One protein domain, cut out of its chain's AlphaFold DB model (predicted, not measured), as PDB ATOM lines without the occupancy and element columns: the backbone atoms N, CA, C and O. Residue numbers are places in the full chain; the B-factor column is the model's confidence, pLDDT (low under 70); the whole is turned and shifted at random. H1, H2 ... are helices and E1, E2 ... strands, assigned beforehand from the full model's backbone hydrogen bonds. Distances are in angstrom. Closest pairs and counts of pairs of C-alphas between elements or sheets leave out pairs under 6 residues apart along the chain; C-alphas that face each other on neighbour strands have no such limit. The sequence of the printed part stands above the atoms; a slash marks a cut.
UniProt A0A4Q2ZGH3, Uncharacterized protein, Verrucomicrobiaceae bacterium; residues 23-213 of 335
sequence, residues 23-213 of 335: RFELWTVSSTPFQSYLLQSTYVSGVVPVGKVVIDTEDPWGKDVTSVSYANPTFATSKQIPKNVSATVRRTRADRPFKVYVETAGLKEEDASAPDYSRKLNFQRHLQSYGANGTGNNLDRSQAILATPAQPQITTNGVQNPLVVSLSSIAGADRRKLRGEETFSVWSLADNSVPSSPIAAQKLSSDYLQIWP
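Overview. This is residues 23 to 213 of the 335 residues of an uncharacterized protein of Verrucomicrobiaceae bacterium (UniProt A0A4Q2ZGH3). In a model with little regular structure, two sheets face each other as a sandwich, E4 E9 E8 E6 and E3 E5 E7, while the hairpin E1 and E2 reaches away, its residues 30 to 35 standing free. The 191 printed residues, mostly strand, have 73 in named elements: E1 to E5, H1, E6 to E9; the first sheet is mixed, the second antiparallel. The whole is compact, radius of gyration of the C-alphas 18.7 A, spanning 51 by 51 by 35 A.

Along the chain. E1, residues 23 to 31, begins at C-alpha (16.404, 13.748, 1.254); E2, 34 to 44, is 29.5 A long. Then come E3, 50 to 57; E4, 90 to 93; E5, 98 to 105; H1, 116 to 119; E6, 122 to 129; E7, 163 to 165; E8, 180 to 187. E9, 203 to 212, ends at C-alpha (25.282, -6.939, 32.384).

Arrangement. Antiparallel E3 and E5 have N 52 and O 103 within hydrogen-bond range, 2.8 A. Between the sheets, the closest C-alphas of E3 and E9, Lys 52 and Ser 205, are 5.3 A apart. H1, too short for an O i to N i+4 pair, is on neither sheet.

Size, cuts and confidence. The printed part has no cut. Links E3 to E4 and E6 to E7 are among the long ones. Residues 64 to 80 are among 30 under pLDDT 70.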
ATOM      1  N   ARG A  23      15.873  15.049   0.836       66.81
ATOM      2  CA  ARG A  23      16.404  13.748   1.254       66.81
ATOM      3  C   ARG A  23      17.702  13.445   0.512       66.81
ATOM      4  O   ARG A  23      17.715  13.356  -0.709       66.81
ATOM      5  N   PHE A  24      18.770  13.247   1.266       72.62
ATOM      6  CA  PHE A  24      20.050  12.744   0.797       72.62
ATOM      7  C   PHE A  24      20.104  11.248   1.056       72.62
ATOM      8  O   PHE A  24      19.899  10.808   2.184       72.62
ATOM      9  N   GLU A  25      20.381  10.458   0.028       73.00
ATOM     10  CA  GLU A  25      20.490   9.008   0.148       73.00
ATOM     11  C   GLU A  25      21.830   8.548  -0.412       73.00
ATOM     12  O   GLU A  25      22.197   8.874  -1.540       73.00
ATOM     13  N   LEU A  26      22.560   7.779   0.388       75.19
ATOM     14  CA  LEU A  26      23.760   7.080  -0.028       75.19
ATOM     15  C   LEU A  26      23.378   5.647  -0.371       75.19
ATOM     16  O   LEU A  26      22.954   4.884   0.497       75.19
ATOM     17  N   TRP A  27      23.572   5.278  -1.628       86.50
ATOM     18  CA  TRP A  27      23.315   3.938  -2.136       86.50
ATOM     19  C   TRP A  27      24.633   3.247  -2.494       86.50
ATOM     20  O   TRP A  27      25.562   3.883  -2.988       86.50
ATOM     21  N   THR A  28      24.699   1.937  -2.277       81.12
ATOM     22  CA  THR A  28      25.700   1.053  -2.887       81.12
ATOM     23  C   THR A  28      25.010   0.033  -3.779       81.12
ATOM     24  O   THR A  28      23.802  -0.170  -3.676       81.12
ATOM     25  N   VAL A  29      25.766  -0.620  -4.653       87.38
ATOM     26  CA  VAL A  29      25.272  -1.685  -5.525       87.38
ATOM     27  C   VAL A  29      26.192  -2.885  -5.351       87.38
ATOM     28  O   VAL A  29      27.392  -2.783  -5.603       87.38
ATOM     29  N   SER A  30      25.649  -4.023  -4.913       84.44
ATOM     30  CA  SER A  30      26.373  -5.292  -5.037       84.44
ATOM     31  C   SER A  30      26.391  -5.679  -6.505       84.44
ATOM     32  O   SER A  30      25.376  -5.562  -7.185       84.44
ATOM     33  N   SER A  31      27.533  -6.139  -7.008       86.00
ATOM     34  CA  SER A  31      27.647  -6.652  -8.374       86.00
ATOM     35  C   SER A  31      27.156  -8.094  -8.502       86.00
ATOM     36  O   SER A  31      27.025  -8.600  -9.618       86.00
ATOM     37  N   THR A  32      26.954  -8.807  -7.388       80.12
ATOM     38  CA  THR A  32      26.623 -10.239  -7.408       80.12
ATOM     39  C   THR A  32      25.898 -10.656  -6.118       80.12
ATOM     40  O   THR A  32      26.552 -10.912  -5.108       80.12
ATOM     41  N   PRO A  33      24.554 -10.733  -6.112       77.44
ATOM     42  CA  PRO A  33      23.639 -10.357  -7.196       77.44
ATOM     43  C   PRO A  33      23.647  -8.844  -7.455       77.44
ATOM     44  O   PRO A  33      23.987  -8.073  -6.562       77.44
ATOM     45  N   PHE A  34      23.262  -8.425  -8.669       83.06
ATOM     46  CA  PHE A  34      23.115  -7.004  -8.991       83.06
ATOM     47  C   PHE A  34      21.940  -6.409  -8.211       83.06
ATOM     48  O   PHE A  34      20.784  -6.582  -8.596       83.06
ATOM     49  N   GLN A  35      22.231  -5.762  -7.084       86.75
ATOM     50  CA  GLN A  35      21.210  -5.248  -6.178       86.75
ATOM     51  C   GLN A  35      21.687  -3.975  -5.482       86.75
ATOM     52  O   GLN A  35      22.797  -3.924  -4.951       86.75
ATOM     53  N   SER A  36      20.838  -2.947  -5.482       84.44
ATOM     54  CA  SER A  36      21.087  -1.697  -4.767       84.44
ATOM     55  C   SER A  36      20.740  -1.837  -3.286       84.44
ATOM     56  O   SER A  36      19.686  -2.370  -2.940       84.44
ATOM     57  N   TYR A  37      21.596  -1.304  -2.420       71.06
ATOM     58  CA  TYR A  37      21.389  -1.221  -0.979       71.06
ATOM     59  C   TYR A  37      21.495   0.236  -0.550       71.06
ATOM     60  O   TYR A  37      22.492   0.905  -0.826       71.06
ATOM     61  N   LEU A  38      20.475   0.726   0.144       74.44
ATOM     62  CA  LEU A  38      20.543   2.010   0.823       74.44
ATOM     63  C   LEU A  38      21.497   1.866   2.016       74.44
ATOM     64  O   LEU A  38      21.217   1.113   2.945       74.44
ATOM     65  N   LEU A  39      22.628   2.567   1.980       63.41
ATOM     66  CA  LEU A  39      23.594   2.608   3.079       63.41
ATOM     67  C   LEU A  39      23.181   3.618   4.147       63.41
ATOM     68  O   LEU A  39      23.327   3.363   5.338       63.41
ATOM     69  N   GLN A  40      22.683   4.776   3.714       63.84
ATOM     70  CA  GLN A  40      22.319   5.870   4.604       63.84
ATOM     71  C   GLN A  40      21.270   6.761   3.941       63.84
ATOM     72  O   GLN A  40      21.314   6.985   2.738       63.84
ATOM     73  N   SER A  41      20.347   7.305   4.729       69.12
ATOM     74  CA  SER A  41      19.438   8.367   4.300       69.12
ATOM     75  C   SER A  41      19.466   9.489   5.332       69.12
ATOM     76  O   SER A  41      19.627   9.244   6.528       69.12
ATOM     77  N   THR A  42      19.373  10.734   4.888       60.84
ATOM     78  CA  THR A  42      19.329  11.917   5.743       60.84
ATOM     79  C   THR A  42      18.377  12.920   5.128       60.84
ATOM     80  O   THR A  42      18.559  13.352   3.997       60.84
ATOM     81  N   TYR A  43      17.349  13.297   5.876       61.81
ATOM     82  CA  TYR A  43      16.429  14.347   5.476       61.81
ATOM     83  C   TYR A  43      16.890  15.676   6.071       61.81
ATOM     84  O   TYR A  43      16.993  15.808   7.288       61.81
ATOM     85  N   VAL A  44      17.187  16.647   5.217       60.88
ATOM     86  CA  VAL A  44      17.596  17.998   5.592       60.88
ATOM     87  C   VAL A  44      16.494  18.944   5.159       60.88
ATOM     88  O   VAL A  44      16.297  19.172   3.974       60.88
ATOM     89  N   SER A  45      15.783  19.518   6.113       61.69
ATOM     90  CA  SER A  45      14.886  20.640   5.855       61.69
ATOM     91  C   SER A  45      15.381  21.849   6.621       61.69
ATOM     92  O   SER A  45      15.992  21.689   7.677       61.69
ATOM     93  N   GLY A  46      15.047  23.052   6.155       57.00
ATOM     94  CA  GLY A  46      15.227  24.271   6.950       57.00
ATOM     95  C   GLY A  46      14.409  24.278   8.254       57.00
ATOM     96  O   GLY A  46      14.548  25.200   9.049       57.00
ATOM     97  N   VAL A  47      13.550  23.269   8.465       62.62
ATOM     98  CA  VAL A  47      12.547  23.215   9.539       62.62
ATOM     99  C   VAL A  47      12.535  21.894  10.322       62.62
ATOM    100  O   VAL A  47      11.688  21.724  11.197       62.62
ATOM    101  N   VAL A  48      13.419  20.935  10.017       70.12
ATOM    102  CA  VAL A  48      13.446  19.653  10.746       70.12
ATOM    103  C   VAL A  48      14.191  19.856  12.062       70.12
ATOM    104  O   VAL A  48      15.371  20.217  12.032       70.12
ATOM    105  N   PRO A  49      13.542  19.617  13.215       84.00
ATOM    106  CA  PRO A  49      14.227  19.697  14.489       84.00
ATOM    107  C   PRO A  49      15.351  18.665  14.545       84.00
ATOM    108  O   PRO A  49      15.235  17.562  14.008       84.00
ATOM    109  N   VAL A  50      16.425  19.002  15.242       86.38
ATOM    110  CA  VAL A  50      17.508  18.072  15.553       86.38
ATOM    111  C   VAL A  50      17.354  17.578  16.983       86.38
ATOM    112  O   VAL A  50      16.851  18.283  17.858       86.38
ATOM    113  N   GLY A  51      17.798  16.350  17.222       88.38
ATOM    114  CA  GLY A  51      17.834  15.745  18.544       88.38
ATOM    115  C   GLY A  51      19.155  15.023  18.753       88.38
ATOM    116  O   GLY A  51      19.734  14.507  17.801       88.38
ATOM    117  N   LYS A  52      19.618  14.964  19.996       89.69
ATOM    118  CA  LYS A  52      20.817  14.241  20.410       89.69
ATOM    119  C   LYS A  52      20.525  13.473  21.689       89.69
ATOM    120  O   LYS A  52      20.082  14.067  22.665       89.69
ATOM    121  N   VAL A  53      20.802  12.173  21.681       90.50
ATOM    122  CA  VAL A  53      20.708  11.292  22.851       90.50
ATOM    123  C   VAL A  53      22.104  11.028  23.400       90.50
ATOM    124  O   VAL A  53      23.032  10.786  22.631       90.50
ATOM    125  N   VAL A  54      22.248  11.069  24.725       89.31
ATOM    126  CA  VAL A  54      23.480  10.702  25.430       89.31
ATOM    127  C   VAL A  54      23.140   9.911  26.686       89.31
ATOM    128  O   VAL A  54      22.339  10.356  27.508       89.31
ATOM    129  N   ILE A  55      23.778   8.755  26.855       89.88
ATOM    130  CA  ILE A  55      23.635   7.914  28.048       89.88
ATOM    131  C   ILE A  55      24.830   8.129  28.988       89.88
ATOM    132  O   ILE A  55      25.985   8.134  28.548       89.88
ATOM    133  N   ASP A  56      24.548   8.281  30.280       87.62
ATOM    134  CA  ASP A  56      25.534   8.381  31.359       87.62
ATOM    135  C   ASP A  56      25.312   7.265  32.387       87.62
ATOM    136  O   ASP A  56      24.203   7.086  32.893       87.62
ATOM    137  N   THR A  57      26.368   6.513  32.693       88.62
ATOM    138  CA  THR A  57      26.354   5.365  33.617       88.62
ATOM    139  C   THR A  57      27.452   5.516  34.659       88.62
ATOM    140  O   THR A  57      28.340   6.342  34.503       88.62
ATOM    141  N   GLU A  58      27.447   4.733  35.730       86.31
ATOM    142  CA  GLU A  58      28.563   4.754  36.688       86.31
ATOM    143  C   GLU A  58      29.848   4.102  36.132       86.31
ATOM    144  O   GLU A  58      30.926   4.352  36.661       86.31
ATOM    145  N   ASP A  59      29.762   3.315  35.049       87.81
ATOM    146  CA  ASP A  59      30.932   2.667  34.445       87.81
ATOM    147  C   ASP A  59      31.819   3.725  33.750       87.81
ATOM    148  O   ASP A  59      31.336   4.449  32.870       87.81
ATOM    149  N   PRO A  60      33.117   3.841  34.099       81.50
ATOM    150  CA  PRO A  60      34.048   4.740  33.418       81.50
ATOM    151  C   PRO A  60      34.301   4.367  31.947       81.50
ATOM    152  O   PRO A  60      34.829   5.189  31.191       81.50
ATOM    153  N   TRP A  61      33.945   3.156  31.512       80.56
ATOM    154  CA  TRP A  61      34.181   2.682  30.155       80.56
ATOM    155  C   TRP A  61      33.543   3.587  29.093       80.56
ATOM    156  O   TRP A  61      32.334   3.824  29.051       80.56
ATOM    157  N   GLY A  62      34.394   4.087  28.194       72.94
ATOM    158  CA  GLY A  62      34.008   4.961  27.094       72.94
ATOM    159  C   GLY A  62      33.752   6.419  27.471       72.94
ATOM    160  O   GLY A  62      33.365   7.198  26.594       72.94
ATOM    161  N   LYS A  63      33.924   6.826  28.732       72.69
ATOM    162  CA  LYS A  63      33.818   8.234  29.142       72.69
ATOM    163  C   LYS A  63      35.076   9.021  28.784       72.69
ATOM    164  O   LYS A  63      36.182   8.491  28.836       72.69
ATOM    165  N   ASP A  64      34.904  10.296  28.430       67.50
ATOM    166  CA  ASP A  64      36.034  11.201  28.218       67.50
ATOM    167  C   ASP A  64      36.524  11.736  29.573       67.50
ATOM    168  O   ASP A  64      35.990  12.700  30.130       67.50
ATOM    169  N   VAL A  65      37.550  11.075  30.113       61.25
ATOM    170  CA  VAL A  65      38.150  11.361  31.427       61.25
ATOM    171  C   VAL A  65      38.857  12.719  31.511       61.25
ATOM    172  O   VAL A  65      39.219  13.144  32.604       61.25
ATOM    173  N   THR A  66      39.040  13.429  30.392       56.19
ATOM    174  CA  THR A  66      39.710  14.742  30.393       56.19
ATOM    175  C   THR A  66      38.814  15.886  30.870       56.19
ATOM    176  O   THR A  66      39.318  16.966  31.172       56.19
ATOM    177  N   SER A  67      37.497  15.665  30.970       44.84
ATOM    178  CA  SER A  67      36.528  16.735  31.258       44.84
ATOM    179  C   SER A  67      35.738  16.581  32.562       44.84
ATOM    180  O   SER A  67      35.044  17.521  32.945       44.84
ATOM    181  N   VAL A  68      35.853  15.451  33.275       44.38
ATOM    182  CA  VAL A  68      35.131  15.218  34.538       44.38
ATOM    183  C   VAL A  68      35.970  14.349  35.487       44.38
ATOM    184  O   VAL A  68      36.299  13.208  35.169       44.38
ATOM    185  N   SER A  69      36.306  14.869  36.674       38.00
ATOM    186  CA  SER A  69      36.941  14.081  37.737       38.00
ATOM    187  C   SER A  69      35.885  13.234  38.452       38.00
ATOM    188  O   SER A  69      35.184  13.717  39.343       38.00
ATOM    189  N   TYR A  70      35.757  11.965  38.078       45.25
ATOM    190  CA  TYR A  70      34.855  11.017  38.738       45.25
ATOM    191  C   TYR A  70      35.481  10.479  40.034       45.25
ATOM    192  O   TYR A  70      35.765   9.294  40.154       45.25
ATOM    193  N   ALA A  71      35.717  11.353  41.016       38.69
ATOM    194  CA  ALA A  71      36.087  10.919  42.371       38.69
ATOM    195  C   ALA A  71      34.888  10.301  43.130       38.69
ATOM    196  O   ALA A  71      35.056   9.708  44.189       38.69
ATOM    197  N   ASN A  72      33.679  10.445  42.584       39.41
ATOM    198  CA  ASN A  72      32.430   9.836  43.027       39.41
ATOM    199  C   ASN A  72      31.461   9.961  41.831       39.41
ATOM    200  O   ASN A  72      31.349  11.079  41.318       39.41
ATOM    201  N   PRO A  73      30.809   8.907  41.301       44.91
ATOM    202  CA  PRO A  73      30.001   9.015  40.087       44.91
ATOM    203  C   PRO A  73      28.624   9.613  40.406       44.91
ATOM    204  O   PRO A  73      27.581   9.076  40.048       44.91
ATOM    205  N   THR A  74      28.585  10.749  41.099       49.78
ATOM    206  CA  THR A  74      27.377  11.559  41.161       49.78
ATOM    207  C   THR A  74      27.157  12.152  39.778       49.78
ATOM    208  O   THR A  74      27.944  12.962  39.292       49.78
ATOM    209  N   PHE A  75      26.081  11.713  39.130       54.44
ATOM    210  CA  PHE A  75      25.615  12.250  37.857       54.44
ATOM    211  C   PHE A  75      25.670  13.781  37.829       54.44
ATOM    212  O   PHE A  75      25.254  14.426  38.798       54.44
ATOM    213  N   ALA A  76      26.089  14.356  36.698       49.69
ATOM    214  CA  ALA A  76      26.106  15.803  36.522       49.69
ATOM    215  C   ALA A  76      24.727  16.403  36.861       49.69
ATOM    216  O   ALA A  76      23.691  15.975  36.340       49.69
ATOM    217  N   THR A  77      24.723  17.363  37.787       50.19
ATOM    218  CA  THR A  77      23.533  18.091  38.259       50.19
ATOM    219  C   THR A  77      23.247  19.348  37.436       50.19
ATOM    220  O   THR A  77      22.185  19.949  37.588       50.19
ATOM    221  N   SER A  78      24.161  19.749  36.547       54.44
ATOM    222  CA  SER A  78      23.959  20.847  35.601       54.44
ATOM    223  C   SER A  78      23.178  20.372  34.369       54.44
ATOM    224  O   SER A  78      23.251  19.205  33.985       54.44
ATOM    225  N   LYS A  79      22.450  21.283  33.700       61.84
ATOM    226  CA  LYS A  79      21.860  21.072  32.357       61.84
ATOM    227  C   LYS A  79      22.947  20.973  31.270       61.84
ATOM    228  O   LYS A  79      22.872  21.632  30.240       61.84
ATOM    229  N   GLN A  80      24.008  20.221  31.531       67.62
ATOM    230  CA  GLN A  80      25.090  19.966  30.598       67.62
ATOM    231  C   GLN A  80      25.056  18.493  30.230       67.62
ATOM    232  O   GLN A  80      24.993  17.620  31.094       67.62
ATOM    233  N   ILE A  81      25.088  18.228  28.930       73.19
ATOM    234  CA  ILE A  81      25.173  16.866  28.427       73.19
ATOM    235  C   ILE A  81      26.586  16.321  28.678       73.19
ATOM    236  O   ILE A  81      27.559  16.995  28.321       73.19
ATOM    237  N   PRO A  82      26.721  15.109  29.252       75.12
ATOM    238  CA  PRO A  82      28.023  14.484  29.427       75.12
ATOM    239  C   PRO A  82      28.732  14.281  28.084       75.12
ATOM    240  O   PRO A  82      28.118  13.950  27.065       75.12
ATOM    241  N   LYS A  83      30.053  14.474  28.073       73.06
ATOM    242  CA  LYS A  83      30.879  14.181  26.900       73.06
ATOM    243  C   LYS A  83      31.277  12.709  26.905       73.06
ATOM    244  O   LYS A  83      31.956  12.226  27.808       73.06
ATOM    245  N   ASN A  84      30.855  12.015  25.857       70.88
ATOM    246  CA  ASN A  84      31.127  10.605  25.641       70.88
ATOM    247  C   ASN A  84      32.161  10.442  24.520       70.88
ATOM    248  O   ASN A  84      32.072  11.137  23.508       70.88
ATOM    249  N   VAL A  85      33.111   9.510  24.674       69.44
ATOM    250  CA  VAL A  85      34.032   9.145  23.588       69.44
ATOM    251  C   VAL A  85      33.219   8.505  22.465       69.44
ATOM    252  O   VAL A  85      32.455   7.563  22.696       69.44
ATOM    253  N   SER A  86      33.367   9.025  21.246       62.34
ATOM    254  CA  SER A  86      32.678   8.501  20.068       62.34
ATOM    255  C   SER A  86      33.021   7.023  19.830       62.34
ATOM    256  O   SER A  86      34.158   6.605  20.024       62.34
ATOM    257  N   ALA A  87      32.028   6.240  19.396       58.69
ATOM    258  CA  ALA A  87      32.125   4.814  19.044       58.69
ATOM    259  C   ALA A  87      32.337   3.801  20.191       58.69
ATOM    260  O   ALA A  87      32.477   2.610  19.914       58.69
ATOM    261  N   THR A  88      32.297   4.208  21.465       73.62
ATOM    262  CA  THR A  88      32.356   3.233  22.571       73.62
ATOM    263  C   THR A  88      30.965   2.813  23.031       73.62
ATOM    264  O   THR A  88      30.202   3.642  23.530       73.62
ATOM    265  N   VAL A  89      30.666   1.514  22.925       81.56
ATOM    266  CA  VAL A  89      29.431   0.922  23.456       81.56
ATOM    267  C   VAL A  89      29.367   1.125  24.965       81.56
ATOM    268  O   VAL A  89      30.290   0.758  25.698       81.56
ATOM    269  N   ARG A  90      28.275   1.738  25.422       89.06
ATOM    270  CA  ARG A  90      28.023   1.984  26.839       89.06
ATOM    271  C   ARG A  90      27.541   0.718  27.518       89.06
ATOM    272  O   ARG A  90      26.808  -0.079  26.932       89.06
ATOM    273  N   ARG A  91      27.905   0.570  28.789       92.44
ATOM    274  CA  ARG A  91      27.478  -0.554  29.617       92.44
ATOM    275  C   ARG A  91      27.246  -0.136  31.068       92.44
ATOM    276  O   ARG A  91      27.725   0.907  31.517       92.44
ATOM    277  N   THR A  92      26.463  -0.939  31.776       94.50
ATOM    278  CA  THR A  92      26.223  -0.826  33.219       94.50
ATOM    279  C   THR A  92      25.897  -2.205  33.799       94.50
ATOM    280  O   THR A  92      25.631  -3.151  33.051       94.50
ATOM    281  N   ARG A  93      25.948  -2.346  35.123       95.31
ATOM    282  CA  ARG A  93      25.535  -3.574  35.822       95.31
ATOM    283  C   ARG A  93      24.026  -3.547  36.090       95.31
ATOM    284  O   ARG A  93      23.429  -2.480  36.185       95.31
ATOM    285  N   ALA A  94      23.391  -4.712  36.181       95.50
ATOM    286  CA  ALA A  94      21.934  -4.857  36.236       95.50
ATOM    287  C   ALA A  94      21.268  -4.150  37.435       95.50
ATOM    288  O   ALA A  94      20.103  -3.761  37.358       95.50
ATOM    289  N   ASP A  95      22.013  -3.966  38.522       94.00
ATOM    290  CA  ASP A  95      21.625  -3.267  39.750       94.00
ATOM    291  C   ASP A  95      21.999  -1.776  39.759       94.00
ATOM    292  O   ASP A  95      21.763  -1.099  40.760       94.00
ATOM    293  N   ARG A  96      22.598  -1.255  38.679       93.19
ATOM    294  CA  ARG A  96      23.149   0.100  38.642       93.19
ATOM    295  C   ARG A  96      22.254   1.072  37.880       93.19
ATOM    296  O   ARG A  96      21.855   0.776  36.749       93.19
ATOM    297  N   PRO A  97      21.956   2.245  38.470       93.19
ATOM    298  CA  PRO A  97      21.161   3.256  37.801       93.19
ATOM    299  C   PRO A  97      21.948   3.890  36.652       93.19
ATOM    300  O   PRO A  97      23.180   3.866  36.608       93.19
ATOM    301  N   PHE A  98      21.227   4.517  35.733       92.19
ATOM    302  CA  PHE A  98      21.818   5.341  34.686       92.19
ATOM    303  C   PHE A  98      20.877   6.481  34.295       92.19
ATOM    304  O   PHE A  98      19.687   6.487  34.631       92.19
ATOM    305  N   LYS A  99      21.424   7.472  33.593       91.25
ATOM    306  CA  LYS A  99      20.675   8.629  33.106       91.25
ATOM    307  C   LYS A  99      20.749   8.729  31.598       91.25
ATOM    308  O   LYS A  99      21.787   8.465  30.995       91.25
ATOM    309  N   VAL A 100      19.646   9.163  31.003       91.81
ATOM    310  CA  VAL A 100      19.567   9.463  29.576       91.81
ATOM    311  C   VAL A 100      19.252  10.935  29.404       91.81
ATOM    312  O   VAL A 100      18.230  11.429  29.881       91.81
ATOM    313  N   TYR A 101      20.156  11.627  28.730       91.38
ATOM    314  CA  TYR A 101      20.047  13.033  28.392       91.38
ATOM    315  C   TYR A 101      19.590  13.168  26.946       91.38
ATOM    316  O   TYR A 101      20.048  12.435  26.065       91.38
ATOM    317  N   VAL A 102      18.708  14.135  26.712       91.56
ATOM    318  CA  VAL A 102      18.286  14.523  25.371       91.56
ATOM    319  C   VAL A 102      18.474  16.024  25.208       91.56
ATOM    320  O   VAL A 102      18.081  16.792  26.083       91.56
ATOM    321  N   GLU A 103      19.073  16.440  24.100       90.75
ATOM    322  CA  GLU A 103      19.146  17.839  23.670       90.75
ATOM    323  C   GLU A 103      18.491  17.980  22.310       90.75
ATOM    324  O   GLU A 103      18.684  17.146  21.424       90.75
ATOM    325  N   THR A 104      17.698  19.029  22.161       92.00
ATOM    326  CA  THR A 104      16.905  19.305  20.965       92.00
ATOM    327  C   THR A 104      17.136  20.732  20.498       92.00
ATOM    328  O   THR A 104      17.386  21.629  21.299       92.00
ATOM    329  N   ALA A 105      17.060  20.962  19.193       90.25
ATOM    330  CA  ALA A 105      17.078  22.305  18.621       90.25
ATOM    331  C   ALA A 105      16.178  22.365  17.379       90.25
ATOM    332  O   ALA A 105      15.939  21.347  16.733       90.25
ATOM    333  N   GLY A 106      15.690  23.556  17.032       88.25
ATOM    334  CA  GLY A 106      14.859  23.770  15.842       88.25
ATOM    335  C   GLY A 106      13.366  23.460  16.011       88.25
ATOM    336  O   GLY A 106      12.642  23.490  15.022       88.25
ATOM    337  N   LEU A 107      12.882  23.195  17.230       90.12
ATOM    338  CA  LEU A 107      11.444  23.099  17.506       90.12
ATOM    339  C   LEU A 107      10.791  24.486  17.483       90.12
ATOM    340  O   LEU A 107      11.300  25.428  18.089       90.12
ATOM    341  N   LYS A 108       9.628  24.591  16.838       90.06
ATOM    342  CA  LYS A 108       8.785  25.796  16.803       90.06
ATOM    343  C   LYS A 108       7.879  25.894  18.038       90.06
ATOM    344  O   LYS A 108       6.657  25.833  17.938       90.06
ATOM    345  N   GLU A 109       8.481  25.997  19.218       87.50
ATOM    346  CA  GLU A 109       7.783  25.887  20.513       87.50
ATOM    347  C   GLU A 109       6.612  26.873  20.664       87.50
ATOM    348  O   GLU A 109       5.520  26.493  21.095       87.50
ATOM    349  N   GLU A 110       6.840  28.122  20.252       85.50
ATOM    350  CA  GLU A 110       5.933  29.257  20.468       85.50
ATOM    351  C   GLU A 110       4.954  29.496  19.306       85.50
ATOM    352  O   GLU A 110       3.981  30.236  19.452       85.50
ATOM    353  N   ASP A 111       5.165  28.850  18.156       87.00
ATOM    354  CA  ASP A 111       4.280  28.991  17.001       87.00
ATOM    355  C   ASP A 111       3.105  28.014  17.120       87.00
ATOM    356  O   ASP A 111       3.184  26.842  16.746       87.00
ATOM    357  N   ALA A 112       1.984  28.500  17.648       85.06
ATOM    358  CA  ALA A 112       0.767  27.704  17.783       85.06
ATOM    359  C   ALA A 112       0.178  27.254  16.432       85.06
ATOM    360  O   ALA A 112      -0.567  26.273  16.406       85.06
ATOM    361  N   SER A 113       0.507  27.951  15.338       86.56
ATOM    362  CA  SER A 113       0.051  27.629  13.982       86.56
ATOM    363  C   SER A 113       0.958  26.626  13.269       86.56
ATOM    364  O   SER A 113       0.553  26.035  12.265       86.56
ATOM    365  N   ALA A 114       2.164  26.396  13.797       86.00
ATOM    366  CA  ALA A 114       3.083  25.425  13.239       86.00
ATOM    367  C   ALA A 114       2.551  23.988  13.398       86.00
ATOM    368  O   ALA A 114       1.961  23.637  14.427       86.00
ATOM    369  N   PRO A 115       2.783  23.123  12.399       86.44
ATOM    370  CA  PRO A 115       2.344  21.739  12.453       86.44
ATOM    371  C   PRO A 115       3.132  20.941  13.496       86.44
ATOM    372  O   PRO A 115       4.312  21.200  13.747       86.44
ATOM    373  N   ASP A 116       2.492  19.917  14.062       88.88
ATOM    374  CA  ASP A 116       3.031  19.115  15.169       88.88
ATOM    375  C   ASP A 116       4.424  18.530  14.895       88.88
ATOM    376  O   ASP A 116       5.262  18.509  15.796       88.88
ATOM    377  N   TYR A 117       4.715  18.122  13.656       86.44
ATOM    378  CA  TYR A 117       6.021  17.567  13.281       86.44
ATOM    379  C   TYR A 117       7.188  18.556  13.397       86.44
ATOM    380  O   TYR A 117       8.339  18.134  13.461       86.44
ATOM    381  N   SER A 118       6.896  19.859  13.447       87.69
ATOM    382  CA  SER A 118       7.883  20.925  13.658       87.69
ATOM    383  C   SER A 118       7.929  21.426  15.106       87.69
ATOM    384  O   SER A 118       8.801  22.214  15.464       87.69
ATOM    385  N   ARG A 119       6.996  20.976  15.956       91.00
ATOM    386  CA  ARG A 119       6.846  21.418  17.354       91.00
ATOM    387  C   ARG A 119       7.177  20.337  18.372       91.00
ATOM    388  O   ARG A 119       7.422  20.645  19.535       91.00
ATOM    389  N   LYS A 120       7.133  19.071  17.955       92.94
ATOM    390  CA  LYS A 120       7.244  17.907  18.832       92.94
ATOM    391  C   LYS A 120       8.243  16.909  18.265       92.94
ATOM    392  O   LYS A 120       8.412  16.813  17.053       92.94
ATOM    393  N   LEU A 121       8.848  16.123  19.146       94.75
ATOM    394  CA  LEU A 121       9.618  14.926  18.811       94.75
ATOM    395  C   LEU A 121       9.140  13.750  19.655       94.75
ATOM    396  O   LEU A 121       8.750  13.911  20.814       94.75
ATOM    397  N   ASN A 122       9.210  12.552  19.086       95.44
ATOM    398  CA  ASN A 122       8.961  11.320  19.816       95.44
ATOM    399  C   ASN A 122      10.257  10.845  20.468       95.44
ATOM    400  O   ASN A 122      11.256  10.622  19.785       95.44
ATOM    401  N   PHE A 123      10.224  10.634  21.781       96.19
ATOM    402  CA  PHE A 123      11.272   9.909  22.486       96.19
ATOM    403  C   PHE A 123      10.823   8.461  22.675       96.19
ATOM    404  O   PHE A 123       9.699   8.195  23.096       96.19
ATOM    405  N   GLN A 124      11.673   7.508  22.312       95.56
ATOM    406  CA  GLN A 124      11.367   6.084  22.383       95.56
ATOM    407  C   GLN A 124      12.463   5.359  23.153       95.56
ATOM    408  O   GLN A 124      13.648   5.636  22.978       95.56
ATOM    409  N   ARG A 125      12.051   4.398  23.980       96.38
ATOM    410  CA  ARG A 125      12.928   3.473  24.699       96.38
ATOM    411  C   ARG A 125      12.555   2.062  24.275       96.38
ATOM    412  O   ARG A 125      11.411   1.669  24.470       96.38
ATOM    413  N   HIS A 126      13.492   1.318  23.711       96.06
ATOM    414  CA  HIS A 126      13.316  -0.084  23.350       96.06
ATOM    415  C   HIS A 126      14.152  -0.970  24.266       96.06
ATOM    416  O   HIS A 126      15.227  -0.572  24.711       96.06
ATOM    417  N   LEU A 127      13.645  -2.165  24.540       96.19
ATOM    418  CA  LEU A 127      14.226  -3.140  25.450       96.19
ATOM    419  C   LEU A 127      14.425  -4.447  24.695       96.19
ATOM    420  O   LEU A 127      13.499  -4.933  24.039       96.19
ATOM    421  N   GLN A 128      15.598  -5.053  24.833       96.00
ATOM    422  CA  GLN A 128      15.837  -6.371  24.270       96.00
ATOM    423  C   GLN A 128      16.713  -7.213  25.187       96.00
ATOM    424  O   GLN A 128      17.812  -6.814  25.557       96.00
ATOM    425  N   SER A 129      16.223  -8.398  25.551       95.31
ATOM    426  CA  SER A 129      17.003  -9.369  26.317       95.31
ATOM    427  C   SER A 129      18.010 -10.077  25.413       95.31
ATOM    428  O   SER A 129      17.700 -10.401  24.268       95.31
ATOM    429  N   TYR A 130      19.189 -10.382  25.950       94.81
ATOM    430  CA  TYR A 130      20.132 -11.295  25.302       94.81
ATOM    431  C   TYR A 130      19.846 -12.770  25.654       94.81
ATOM    432  O   TYR A 130      20.490 -13.669  25.123       94.81
ATOM    433  N   GLY A 131      18.890 -13.047  26.545       90.62
ATOM    434  CA  GLY A 131      18.694 -14.372  27.135       90.62
ATOM    435  C   GLY A 131      19.754 -14.709  28.192       90.62
ATOM    436  O   GLY A 131      20.637 -13.905  28.483       90.62
ATOM    437  N   ALA A 132      19.670 -15.906  28.781       85.69
ATOM    438  CA  ALA A 132      20.428 -16.273  29.987       85.69
ATOM    439  C   ALA A 132      21.961 -16.200  29.836       85.69
ATOM    440  O   ALA A 132      22.640 -15.839  30.791       85.69
ATOM    441  N   ASN A 133      22.488 -16.492  28.641       86.62
ATOM    442  CA  ASN A 133      23.928 -16.531  28.349       86.62
ATOM    443  C   ASN A 133      24.321 -15.646  27.157       86.62
ATOM    444  O   ASN A 133      25.429 -15.760  26.636       86.62
ATOM    445  N   GLY A 134      23.405 -14.811  26.664       90.56
ATOM    446  CA  GLY A 134      23.677 -14.030  25.468       90.56
ATOM    447  C   GLY A 134      24.640 -12.879  25.721       90.56
ATOM    448  O   GLY A 134      24.733 -12.326  26.819       90.56
ATOM    449  N   THR A 135      25.341 -12.511  24.655       90.50
ATOM    450  CA  THR A 135      26.410 -11.506  24.654       90.50
ATOM    451  C   THR A 135      26.062 -10.279  23.809       90.50
ATOM    452  O   THR A 135      26.901  -9.406  23.616       90.50
ATOM    453  N   GLY A 136      24.843 -10.217  23.262       88.44
ATOM    454  CA  GLY A 136      24.426  -9.183  22.309       88.44
ATOM    455  C   GLY A 136      24.988  -9.366  20.892       88.44
ATOM    456  O   GLY A 136      24.615  -8.619  19.984       88.44
ATOM    457  N   ASN A 137      25.840 -10.372  20.667       87.88
ATOM    458  CA  ASN A 137      26.317 -10.728  19.333       87.88
ATOM    459  C   ASN A 137      25.183 -11.325  18.494       87.88
ATOM    460  O   ASN A 137      24.417 -12.154  18.981       87.88
ATOM    461  N   ASN A 138      25.110 -10.928  17.219       86.19
ATOM    462  CA  ASN A 138      24.089 -11.372  16.260       86.19
ATOM    463  C   ASN A 138      22.641 -11.136  16.725       86.19
ATOM    464  O   ASN A 138      21.727 -11.847  16.314       86.19
ATOM    465  N   LEU A 139      22.429 -10.140  17.588       89.00
ATOM    466  CA  LEU A 139      21.103  -9.774  18.060       89.00
ATOM    467  C   LEU A 139      20.272  -9.162  16.926       89.00
ATOM    468  O   LEU A 139      20.662  -8.145  16.343       89.00
ATOM    469  N   ASP A 140      19.105  -9.743  16.652       90.06
ATOM    470  CA  ASP A 140      18.118  -9.148  15.752       90.06
ATOM    471  C   ASP A 140      17.376  -8.006  16.458       90.06
ATOM    472  O   ASP A 140      16.393  -8.216  17.171       90.06
ATOM    473  N   ARG A 141      17.845  -6.776  16.237       88.44
ATOM    474  CA  ARG A 141      17.298  -5.558  16.854       88.44
ATOM    475  C   ARG A 141      15.894  -5.187  16.388       88.44
ATOM    476  O   ARG A 141      15.268  -4.322  16.996       88.44
ATOM    477  N   SER A 142      15.371  -5.843  15.350       89.06
ATOM    478  CA  SER A 142      13.971  -5.672  14.952       89.06
ATOM    479  C   SER A 142      12.992  -6.283  15.961       89.06
ATOM    480  O   SER A 142      11.834  -5.879  16.007       89.06
ATOM    481  N   GLN A 143      13.463  -7.207  16.807       90.75
ATOM    482  CA  GLN A 143      12.669  -7.867  17.851       90.75
ATOM    483  C   GLN A 143      12.646  -7.089  19.178       90.75
ATOM    484  O   GLN A 143      12.120  -7.586  20.177       90.75
ATOM    485  N   ALA A 144      13.245  -5.896  19.231       93.88
ATOM    486  CA  ALA A 144      13.236  -5.076  20.434       93.88
ATOM    487  C   ALA A 144      11.812  -4.591  20.758       93.88
ATOM    488  O   ALA A 144      11.060  -4.159  19.884       93.88
ATOM    489  N   ILE A 145      11.442  -4.634  22.037       95.25
ATOM    490  CA  ILE A 145      10.096  -4.290  22.501       95.25
ATOM    491  C   ILE A 145      10.092  -2.839  22.976       95.25
ATOM    492  O   ILE A 145      10.972  -2.428  23.735       95.25
ATOM    493  N   LEU A 146       9.096  -2.053  22.564       94.94
ATOM    494  CA  LEU A 146       8.917  -0.691  23.062       94.94
ATOM    495  C   LEU A 146       8.586  -0.714  24.566       94.94
ATOM    496  O   LEU A 146       7.667  -1.408  25.002       94.94
ATOM    497  N   ALA A 147       9.333   0.050  25.358       93.50
ATOM    498  CA  ALA A 147       9.146   0.139  26.798       93.50
ATOM    499  C   ALA A 147       7.800   0.786  27.151       93.50
ATOM    500  O   ALA A 147       7.370   1.755  26.520       93.50
ATOM    501  N   THR A 148       7.178   0.284  28.215       87.50
ATOM    502  CA  THR A 148       5.949   0.833  28.787       87.50
ATOM    503  C   THR A 148       6.205   1.377  30.202       87.50
ATOM    504  O   THR A 148       6.971   0.776  30.958       87.50
ATOM    505  N   PRO A 149       5.592   2.516  30.587       87.31
ATOM    506  CA  PRO A 149       4.776   3.398  29.748       87.31
ATOM    507  C   PRO A 149       5.601   4.095  28.651       87.31
ATOM    508  O   PRO A 149       6.826   4.212  28.744       87.31
ATOM    509  N   ALA A 150       4.905   4.551  27.605       87.94
ATOM    510  CA  ALA A 150       5.516   5.348  26.547       87.94
ATOM    511  C   ALA A 150       6.154   6.617  27.133       87.94
ATOM    512  O   ALA A 150       5.651   7.190  28.102       87.94
ATOM    513  N   GLN A 151       7.269   7.047  26.548       91.88
ATOM    514  CA  GLN A 151       7.946   8.260  26.993       91.88
ATOM    515  C   GLN A 151       7.192   9.505  26.502       91.88
ATOM    516  O   GLN A 151       6.593   9.468  25.422       91.88
ATOM    517  N   PRO A 152       7.202  10.609  27.272       91.81
ATOM    518  CA  PRO A 152       6.568  11.847  26.844       91.81
ATOM    519  C   PRO A 152       7.242  12.401  25.584       91.81
ATOM    520  O   PRO A 152       8.448  12.248  25.381       91.81
ATOM    521  N   GLN A 153       6.451  13.068  24.744       94.31
ATOM    522  CA  GLN A 153       6.985  13.813  23.609       94.31
ATOM    523  C   GLN A 153       7.818  14.998  24.096       94.31
ATOM    524  O   GLN A 153       7.504  15.622  25.110       94.31
ATOM    525  N   ILE A 154       8.864  15.325  23.344       95.06
ATOM    526  CA  ILE A 154       9.706  16.487  23.611       95.06
ATOM    527  C   ILE A 154       9.141  17.666  22.831       95.06
ATOM    528  O   ILE A 154       8.959  17.567  21.619       95.06
ATOM    529  N   THR A 155       8.866  18.766  23.524       94.75
ATOM    530  CA  THR A 155       8.210  19.953  22.950       94.75
ATOM    531  C   THR A 155       9.001  21.239  23.163       94.75
ATOM    532  O   THR A 155       8.468  22.313  22.911       94.75
ATOM    533  N   THR A 156      10.227  21.144  23.681       94.19
ATOM    534  CA  THR A 156      11.097  22.296  23.963       94.19
ATOM    535  C   THR A 156      12.499  22.054  23.426       94.19
ATOM    536  O   THR A 156      12.919  20.901  23.315       94.19
ATOM    537  N   ASN A 157      13.217  23.116  23.077       91.88
ATOM    538  CA  ASN A 157      14.623  23.106  22.695       91.88
ATOM    539  C   ASN A 157      15.527  23.137  23.936       91.88
ATOM    540  O   ASN A 157      15.118  23.459  25.052       91.88
ATOM    541  N   GLY A 158      16.800  22.825  23.716       89.06
ATOM    542  CA  GLY A 158      17.823  22.721  24.740       89.06
ATOM    543  C   GLY A 158      17.849  21.356  25.423       89.06
ATOM    544  O   GLY A 158      17.244  20.377  24.975       89.06
ATOM    545  N   VAL A 159      18.608  21.290  26.516       89.12
ATOM    546  CA  VAL A 159      18.799  20.069  27.302       89.12
ATOM    547  C   VAL A 159      17.560  19.794  28.151       89.12
ATOM    548  O   VAL A 159      17.194  20.588  29.025       89.12
ATOM    549  N   GLN A 160      16.948  18.640  27.909       89.56
ATOM    550  CA  GLN A 160      15.802  18.131  28.651       89.56
ATOM    551  C   GLN A 160      16.218  17.654  30.048       89.56
ATOM    552  O   GLN A 160      17.378  17.307  30.292       89.56
ATOM    553  N   ASN A 161      15.257  17.580  30.974       86.38
ATOM    554  CA  ASN A 161      15.492  16.895  32.245       86.38
ATOM    555  C   ASN A 161      15.833  15.421  31.964       86.38
ATOM    556  O   ASN A 161      15.112  14.778  31.196       86.38
ATOM    557  N   PRO A 162      16.909  14.873  32.557       87.50
ATOM    558  CA  PRO A 162      17.342  13.527  32.227       87.50
ATOM    559  C   PRO A 162      16.310  12.496  32.677       87.50
ATOM    560  O   PRO A 162      15.814  12.546  33.807       87.50
ATOM    561  N   LEU A 163      16.048  11.511  31.817       90.50
ATOM    562  CA  LEU A 163      15.338  10.306  32.220       90.50
ATOM    563  C   LEU A 163      16.257   9.517  33.157       90.50
ATOM    564  O   LEU A 163      17.321   9.052  32.747       90.50
ATOM    565  N   VAL A 164      15.843   9.374  34.414       91.19
ATOM    566  CA  VAL A 164      16.550   8.558  35.405       91.19
ATOM    567  C   VAL A 164      15.975   7.149  35.373       91.19
ATOM    568  O   VAL A 164      14.802   6.945  35.688       91.19
ATOM    569  N   VAL A 165      16.805   6.176  35.010       91.94
ATOM    570  CA  VAL A 165      16.449   4.759  35.055       91.94
ATOM    571  C   VAL A 165      17.112   4.149  36.281       91.94
ATOM    572  O   VAL A 165      18.312   3.888  36.284       91.94
ATOM    573  N   SER A 166      16.330   3.941  37.343       90.06
ATOM    574  CA  SER A 166      16.851   3.384  38.598       90.06
ATOM    575  C   SER A 166      17.246   1.913  38.468       90.06
ATOM    576  O   SER A 166      18.215   1.485  39.081       90.06
ATOM    577  N   LEU A 167      16.495   1.142  37.676       88.69
ATOM    578  CA  LEU A 167      16.754  -0.265  37.372       88.69
ATOM    579  C   LEU A 167      16.310  -0.563  35.935       88.69
ATOM    580  O   LEU A 167      15.277  -0.058  35.489       88.69
ATOM    581  N   SER A 168      17.057  -1.415  35.226       91.06
ATOM    582  CA  SER A 168      16.759  -1.764  33.829       91.06
ATOM    583  C   SER A 168      15.361  -2.369  33.659       91.06
ATOM    584  O   SER A 168      14.946  -3.211  34.441       91.06
ATOM    585  N   SER A 169      14.623  -2.032  32.609       90.12
ATOM    586  CA  SER A 169      13.293  -2.618  32.370       90.12
ATOM    587  C   SER A 169      13.334  -3.927  31.572       90.12
ATOM    588  O   SER A 169      12.282  -4.466  31.242       90.12
ATOM    589  N   ILE A 170      14.525  -4.464  31.279       93.62
ATOM    590  CA  ILE A 170      14.680  -5.751  30.592       93.62
ATOM    591  C   ILE A 170      13.996  -6.859  31.405       93.62
ATOM    592  O   ILE A 170      14.142  -6.942  32.628       93.62
ATOM    593  N   ALA A 171      13.234  -7.706  30.713       89.44
ATOM    594  CA  ALA A 171      12.515  -8.814  31.325       89.44
ATOM    595  C   ALA A 171      13.480  -9.875  31.878       89.44
ATOM    596  O   ALA A 171      14.451 -10.258  31.225       89.44
ATOM    597  N   GLY A 172      13.180 -10.374  33.077       89.00
ATOM    598  CA  GLY A 172      13.922 -11.447  33.732       89.00
ATOM    599  C   GLY A 172      13.432 -11.657  35.162       89.00
ATOM    600  O   GLY A 172      13.052 -10.695  35.830       89.00
ATOM    601  N   ALA A 173      13.410 -12.915  35.609       88.81
ATOM    602  CA  ALA A 173      12.939 -13.277  36.946       88.81
ATOM    603  C   ALA A 173      13.903 -12.790  38.036       88.81
ATOM    604  O   ALA A 173      13.478 -12.156  38.999       88.81
ATOM    605  N   ASP A 174      15.205 -13.035  37.851       92.62
ATOM    606  CA  ASP A 174      16.245 -12.490  38.716       92.62
ATOM    607  C   ASP A 174      16.786 -11.179  38.140       92.62
ATOM    608  O   ASP A 174      17.440 -11.125  37.094       92.62
ATOM    609  N   ARG A 175      16.517 -10.104  38.873       92.56
ATOM    610  CA  ARG A 175      16.895  -8.734  38.533       92.56
ATOM    611  C   ARG A 175      18.404  -8.500  38.597       92.56
ATOM    612  O   ARG A 175      18.893  -7.596  37.931       92.56
ATOM    613  N   ARG A 176      19.147  -9.330  39.333       93.81
ATOM    614  CA  ARG A 176      20.616  -9.295  39.375       93.81
ATOM    615  C   ARG A 176      21.245  -9.968  38.159       93.81
ATOM    616  O   ARG A 176      22.430  -9.774  37.913       93.81
ATOM    617  N   LYS A 177      20.472 -10.744  37.394       95.12
ATOM    618  CA  LYS A 177      20.959 -11.582  36.287       95.12
ATOM    619  C   LYS A 177      20.485 -11.137  34.913       95.12
ATOM    620  O   LYS A 177      20.568 -11.890  33.945       95.12
ATOM    621  N   LEU A 178      20.008  -9.902  34.812       95.50
ATOM    622  CA  LEU A 178      19.572  -9.347  33.541       95.50
ATOM    623  C   LEU A 178      20.748  -9.206  32.580       95.50
ATOM    624  O   LEU A 178      21.819  -8.719  32.939       95.50
ATOM    625  N   ARG A 179      20.489  -9.596  31.334       96.31
ATOM    626  CA  ARG A 179      21.356  -9.390  30.177       96.31
ATOM    627  C   ARG A 179      20.529  -8.813  29.050       96.31
ATOM    628  O   ARG A 179      19.482  -9.375  28.709       96.31
ATOM    629  N   GLY A 180      21.003  -7.740  28.445       96.19
ATOM    630  CA  GLY A 180      20.345  -7.185  27.275       96.19
ATOM    631  C   GLY A 180      20.828  -5.796  26.912       96.19
ATOM    632  O   GLY A 180      21.838  -5.324  27.428       96.19
ATOM    633  N   GLU A 181      20.073  -5.141  26.040       95.50
ATOM    634  CA  GLU A 181      20.261  -3.738  25.710       95.50
ATOM    635  C   GLU A 181      18.991  -2.929  25.897       95.50
ATOM    636  O   GLU A 181      17.868  -3.394  25.678       95.50
ATOM    637  N   GLU A 182      19.205  -1.674  26.270       96.00
ATOM    638  CA  GLU A 182      18.196  -0.640  26.189       96.00
ATOM    639  C   GLU A 182      18.624   0.411  25.174       96.00
ATOM    640  O   GLU A 182      19.706   0.988  25.284       96.00
ATOM    641  N   THR A 183      17.768   0.657  24.187       94.88
ATOM    642  CA  THR A 183      18.008   1.641  23.131       94.88
ATOM    643  C   THR A 183      17.113   2.846  23.345       94.88
ATOM    644  O   THR A 183      15.904   2.706  23.511       94.88
ATOM    645  N   PHE A 184      17.698   4.035  23.287       94.50
ATOM    646  CA  PHE A 184      17.005   5.305  23.433       94.50
ATOM    647  C   PHE A 184      17.122   6.073  22.127       94.50
ATOM    648  O   PHE A 184      18.224   6.270  21.616       94.50
ATOM    649  N   SER A 185      15.991   6.496  21.574       94.38
ATOM    650  CA  SER A 185      15.949   7.125  20.258       94.38
ATOM    651  C   SER A 185      15.029   8.334  20.250       94.38
ATOM    652  O   SER A 185      13.940   8.307  20.822       94.38
ATOM    653  N   VAL A 186      15.453   9.376  19.549       94.31
ATOM    654  CA  VAL A 186      14.638  10.552  19.245       94.31
ATOM    655  C   VAL A 186      14.243  10.486  17.780       94.31
ATOM    656  O   VAL A 186      15.093  10.302  16.908       94.31
ATOM    657  N   TRP A 187      12.952  10.643  17.522       93.44
ATOM    658  CA  TRP A 187      12.355  10.572  16.198       93.44
ATOM    659  C   TRP A 187      11.574  11.845  15.897       93.44
ATOM    660  O   TRP A 187      10.884  12.378  16.772       93.44
ATOM    661  N   SER A 188      11.626  12.297  14.646       91.06
ATOM    662  CA  SER A 188      10.639  13.248  14.136       91.06
ATOM    663  C   SER A 188       9.248  12.603  14.126       91.06
ATOM    664  O   SER A 188       9.110  11.377  14.181       91.06
ATOM    665  N   LEU A 189       8.196  13.413  14.036       91.12
ATOM    666  CA  LEU A 189       6.878  12.889  13.677       91.12
ATOM    667  C   LEU A 189       6.810  12.721  12.154       91.12
ATOM    668  O   LEU A 189       7.613  13.299  11.417       91.12
ATOM    669  N   ALA A 190       5.865  11.904  11.693       88.38
ATOM    670  CA  ALA A 190       5.528  11.858  10.279       88.38
ATOM    671  C   ALA A 190       4.848  13.172   9.866       88.38
ATOM    672  O   ALA A 190       4.031  13.710  10.620       88.38
ATOM    673  N   ASP A 191       5.166  13.660   8.673       84.44
ATOM    674  CA  ASP A 191       4.492  14.792   8.050       84.44
ATOM    675  C   ASP A 191       3.555  14.276   6.953       84.44
ATOM    676  O   ASP A 191       3.992  13.722   5.947       84.44
ATOM    677  N   ASN A 192       2.253  14.454   7.173       82.94
ATOM    678  CA  ASN A 192       1.195  14.095   6.229       82.94
ATOM    679  C   ASN A 192       0.473  15.339   5.679       82.94
ATOM    680  O   ASN A 192      -0.661  15.232   5.215       82.94
ATOM    681  N   SER A 193       1.089  16.524   5.773       78.31
ATOM    682  CA  SER A 193       0.504  17.792   5.305       78.31
ATOM    683  C   SER A 193       0.253  17.807   3.796       78.31
ATOM    684  O   SER A 193      -0.695  18.445   3.341       78.31
ATOM    685  N   VAL A 194       1.037  17.034   3.038       77.19
ATOM    686  CA  VAL A 194       0.831  16.761   1.614       77.19
ATOM    687  C   VAL A 194       0.416  15.291   1.446       77.19
ATOM    688  O   VAL A 194       1.274  14.407   1.436       77.19
ATOM    689  N   PRO A 195      -0.888  14.978   1.287       78.69
ATOM    690  CA  PRO A 195      -1.375  13.592   1.256       78.69
ATOM    691  C   PRO A 195      -0.788  12.728   0.133       78.69
ATOM    692  O   PRO A 195      -0.734  11.507   0.256       78.69
ATOM    693  N   SER A 196      -0.354  13.347  -0.968       77.56
ATOM    694  CA  SER A 196       0.283  12.669  -2.103       77.56
ATOM    695  C   SER A 196       1.763  12.344  -1.878       77.56
ATOM    696  O   SER A 196       2.338  11.594  -2.666       77.56
ATOM    697  N   SER A 197       2.389  12.891  -0.832       74.25
ATOM    698  CA  SER A 197       3.801  12.677  -0.512       74.25
ATOM    699  C   SER A 197       4.036  12.707   1.005       74.25
ATOM    700  O   SER A 197       4.651  13.635   1.527       74.25
ATOM    701  N   PRO A 198       3.525  11.712   1.754       79.31
ATOM    702  CA  PRO A 198       3.748  11.655   3.190       79.31
ATOM    703  C   PRO A 198       5.227  11.397   3.500       79.31
ATOM    704  O   PRO A 198       5.862  10.496   2.941       79.31
ATOM    705  N   ILE A 199       5.771  12.154   4.446       82.19
ATOM    706  CA  ILE A 199       7.126  11.974   4.956       82.19
ATOM    707  C   ILE A 199       7.032  11.140   6.232       82.19
ATOM    708  O   ILE A 199       6.518  11.580   7.257       82.19
ATOM    709  N   ALA A 200       7.550   9.914   6.182       85.50
ATOM    710  CA  ALA A 200       7.626   9.053   7.358       85.50
ATOM    711  C   ALA A 200       8.535   9.650   8.446       85.50
ATOM    712  O   ALA A 200       9.540  10.297   8.139       85.50
ATOM    713  N   ALA A 201       8.219   9.356   9.710       88.25
ATOM    714  CA  ALA A 201       9.055   9.693  10.860       88.25
ATOM    715  C   ALA A 201      10.509   9.231  10.656       88.25
ATOM    716  O   ALA A 201      10.758   8.097  10.245       88.25
ATOM    717  N   GLN A 202      11.464  10.107  10.961       86.00
ATOM    718  CA  GLN A 202      12.892   9.852  10.808       86.00
ATOM    719  C   GLN A 202      13.564   9.775  12.175       86.00
ATOM    720  O   GLN A 202      13.276  10.573  13.067       86.00
ATOM    721  N   LYS A 203      14.489   8.827  12.337       87.19
ATOM    722  CA  LYS A 203      15.311   8.729  13.543       87.19
ATOM    723  C   LYS A 203      16.380   9.813  13.497       87.19
ATOM    724  O   LYS A 203      17.253   9.771  12.637       87.19
ATOM    725  N   LEU A 204      16.313  10.760  14.423       88.31
ATOM    726  CA  LEU A 204      17.231  11.898  14.497       88.31
ATOM    727  C   LEU A 204      18.495  11.546  15.278       88.31
ATOM    728  O   LEU A 204      19.598  11.928  14.905       88.31
ATOM    729  N   SER A 205      18.339  10.787  16.363       89.50
ATOM    730  CA  SER A 205      19.456  10.313  17.172       89.50
ATOM    731  C   SER A 205      19.080   9.036  17.902       89.50
ATOM    732  O   SER A 205      17.907   8.784  18.188       89.50
ATOM    733  N   SER A 206      20.082   8.208  18.170       90.62
ATOM    734  CA  SER A 206      19.926   6.980  18.927       90.62
ATOM    735  C   SER A 206      21.219   6.644  19.637       90.62
ATOM    736  O   SER A 206      22.291   6.778  19.052       90.62
ATOM    737  N   ASP A 207      21.091   6.134  20.852       90.50
ATOM    738  CA  ASP A 207      22.183   5.527  21.604       90.50
ATOM    739  C   ASP A 207      21.649   4.281  22.323       90.50
ATOM    740  O   ASP A 207      20.432   4.137  22.497       90.50
ATOM    741  N   TYR A 208      22.529   3.362  22.707       92.19
ATOM    742  CA  TYR A 208      22.130   2.160  23.433       92.19
ATOM    743  C   TYR A 208      23.105   1.800  24.547       92.19
ATOM    744  O   TYR A 208      24.293   2.122  24.521       92.19
ATOM    745  N   LEU A 209      22.559   1.113  25.542       93.56
ATOM    746  CA  LEU A 209      23.248   0.710  26.750       93.56
ATOM    747  C   LEU A 209      23.152  -0.798  26.926       93.56
ATOM    748  O   LEU A 209      22.050  -1.344  26.961       93.56
ATOM    749  N   GLN A 210      24.293  -1.456  27.103       95.56
ATOM    750  CA  GLN A 210      24.345  -2.857  27.500       95.56
ATOM    751  C   GLN A 210      24.153  -3.002  29.009       95.56
ATOM    752  O   GLN A 210      24.791  -2.314  29.810       95.56
ATOM    753  N   ILE A 211      23.293  -3.933  29.397       96.56
ATOM    754  CA  ILE A 211      23.041  -4.300  30.785       96.56
ATOM    755  C   ILE A 211      23.680  -5.659  31.033       96.56
ATOM    756  O   ILE A 211      23.335  -6.638  30.366       96.56
ATOM    757  N   TRP A 212      24.591  -5.712  32.002       97.19
ATOM    758  CA  TRP A 212      25.282  -6.939  32.384       97.19
ATOM    759  C   TRP A 212      24.921  -7.404  33.798       97.19
ATOM    760  O   TRP A 212      24.715  -6.574  34.681       97.19
ATOM    761  N   PRO A 213      24.872  -8.722  34.038       96.56
ATOM    762  CA  PRO A 213      24.547  -9.311  35.330       96.56
ATOM    763  C   PRO A 213      25.552  -8.928  36.419       96.56
ATOM    764  O   PRO A 213      26.695  -8.553  36.155       96.56
TER     765      PRO A 213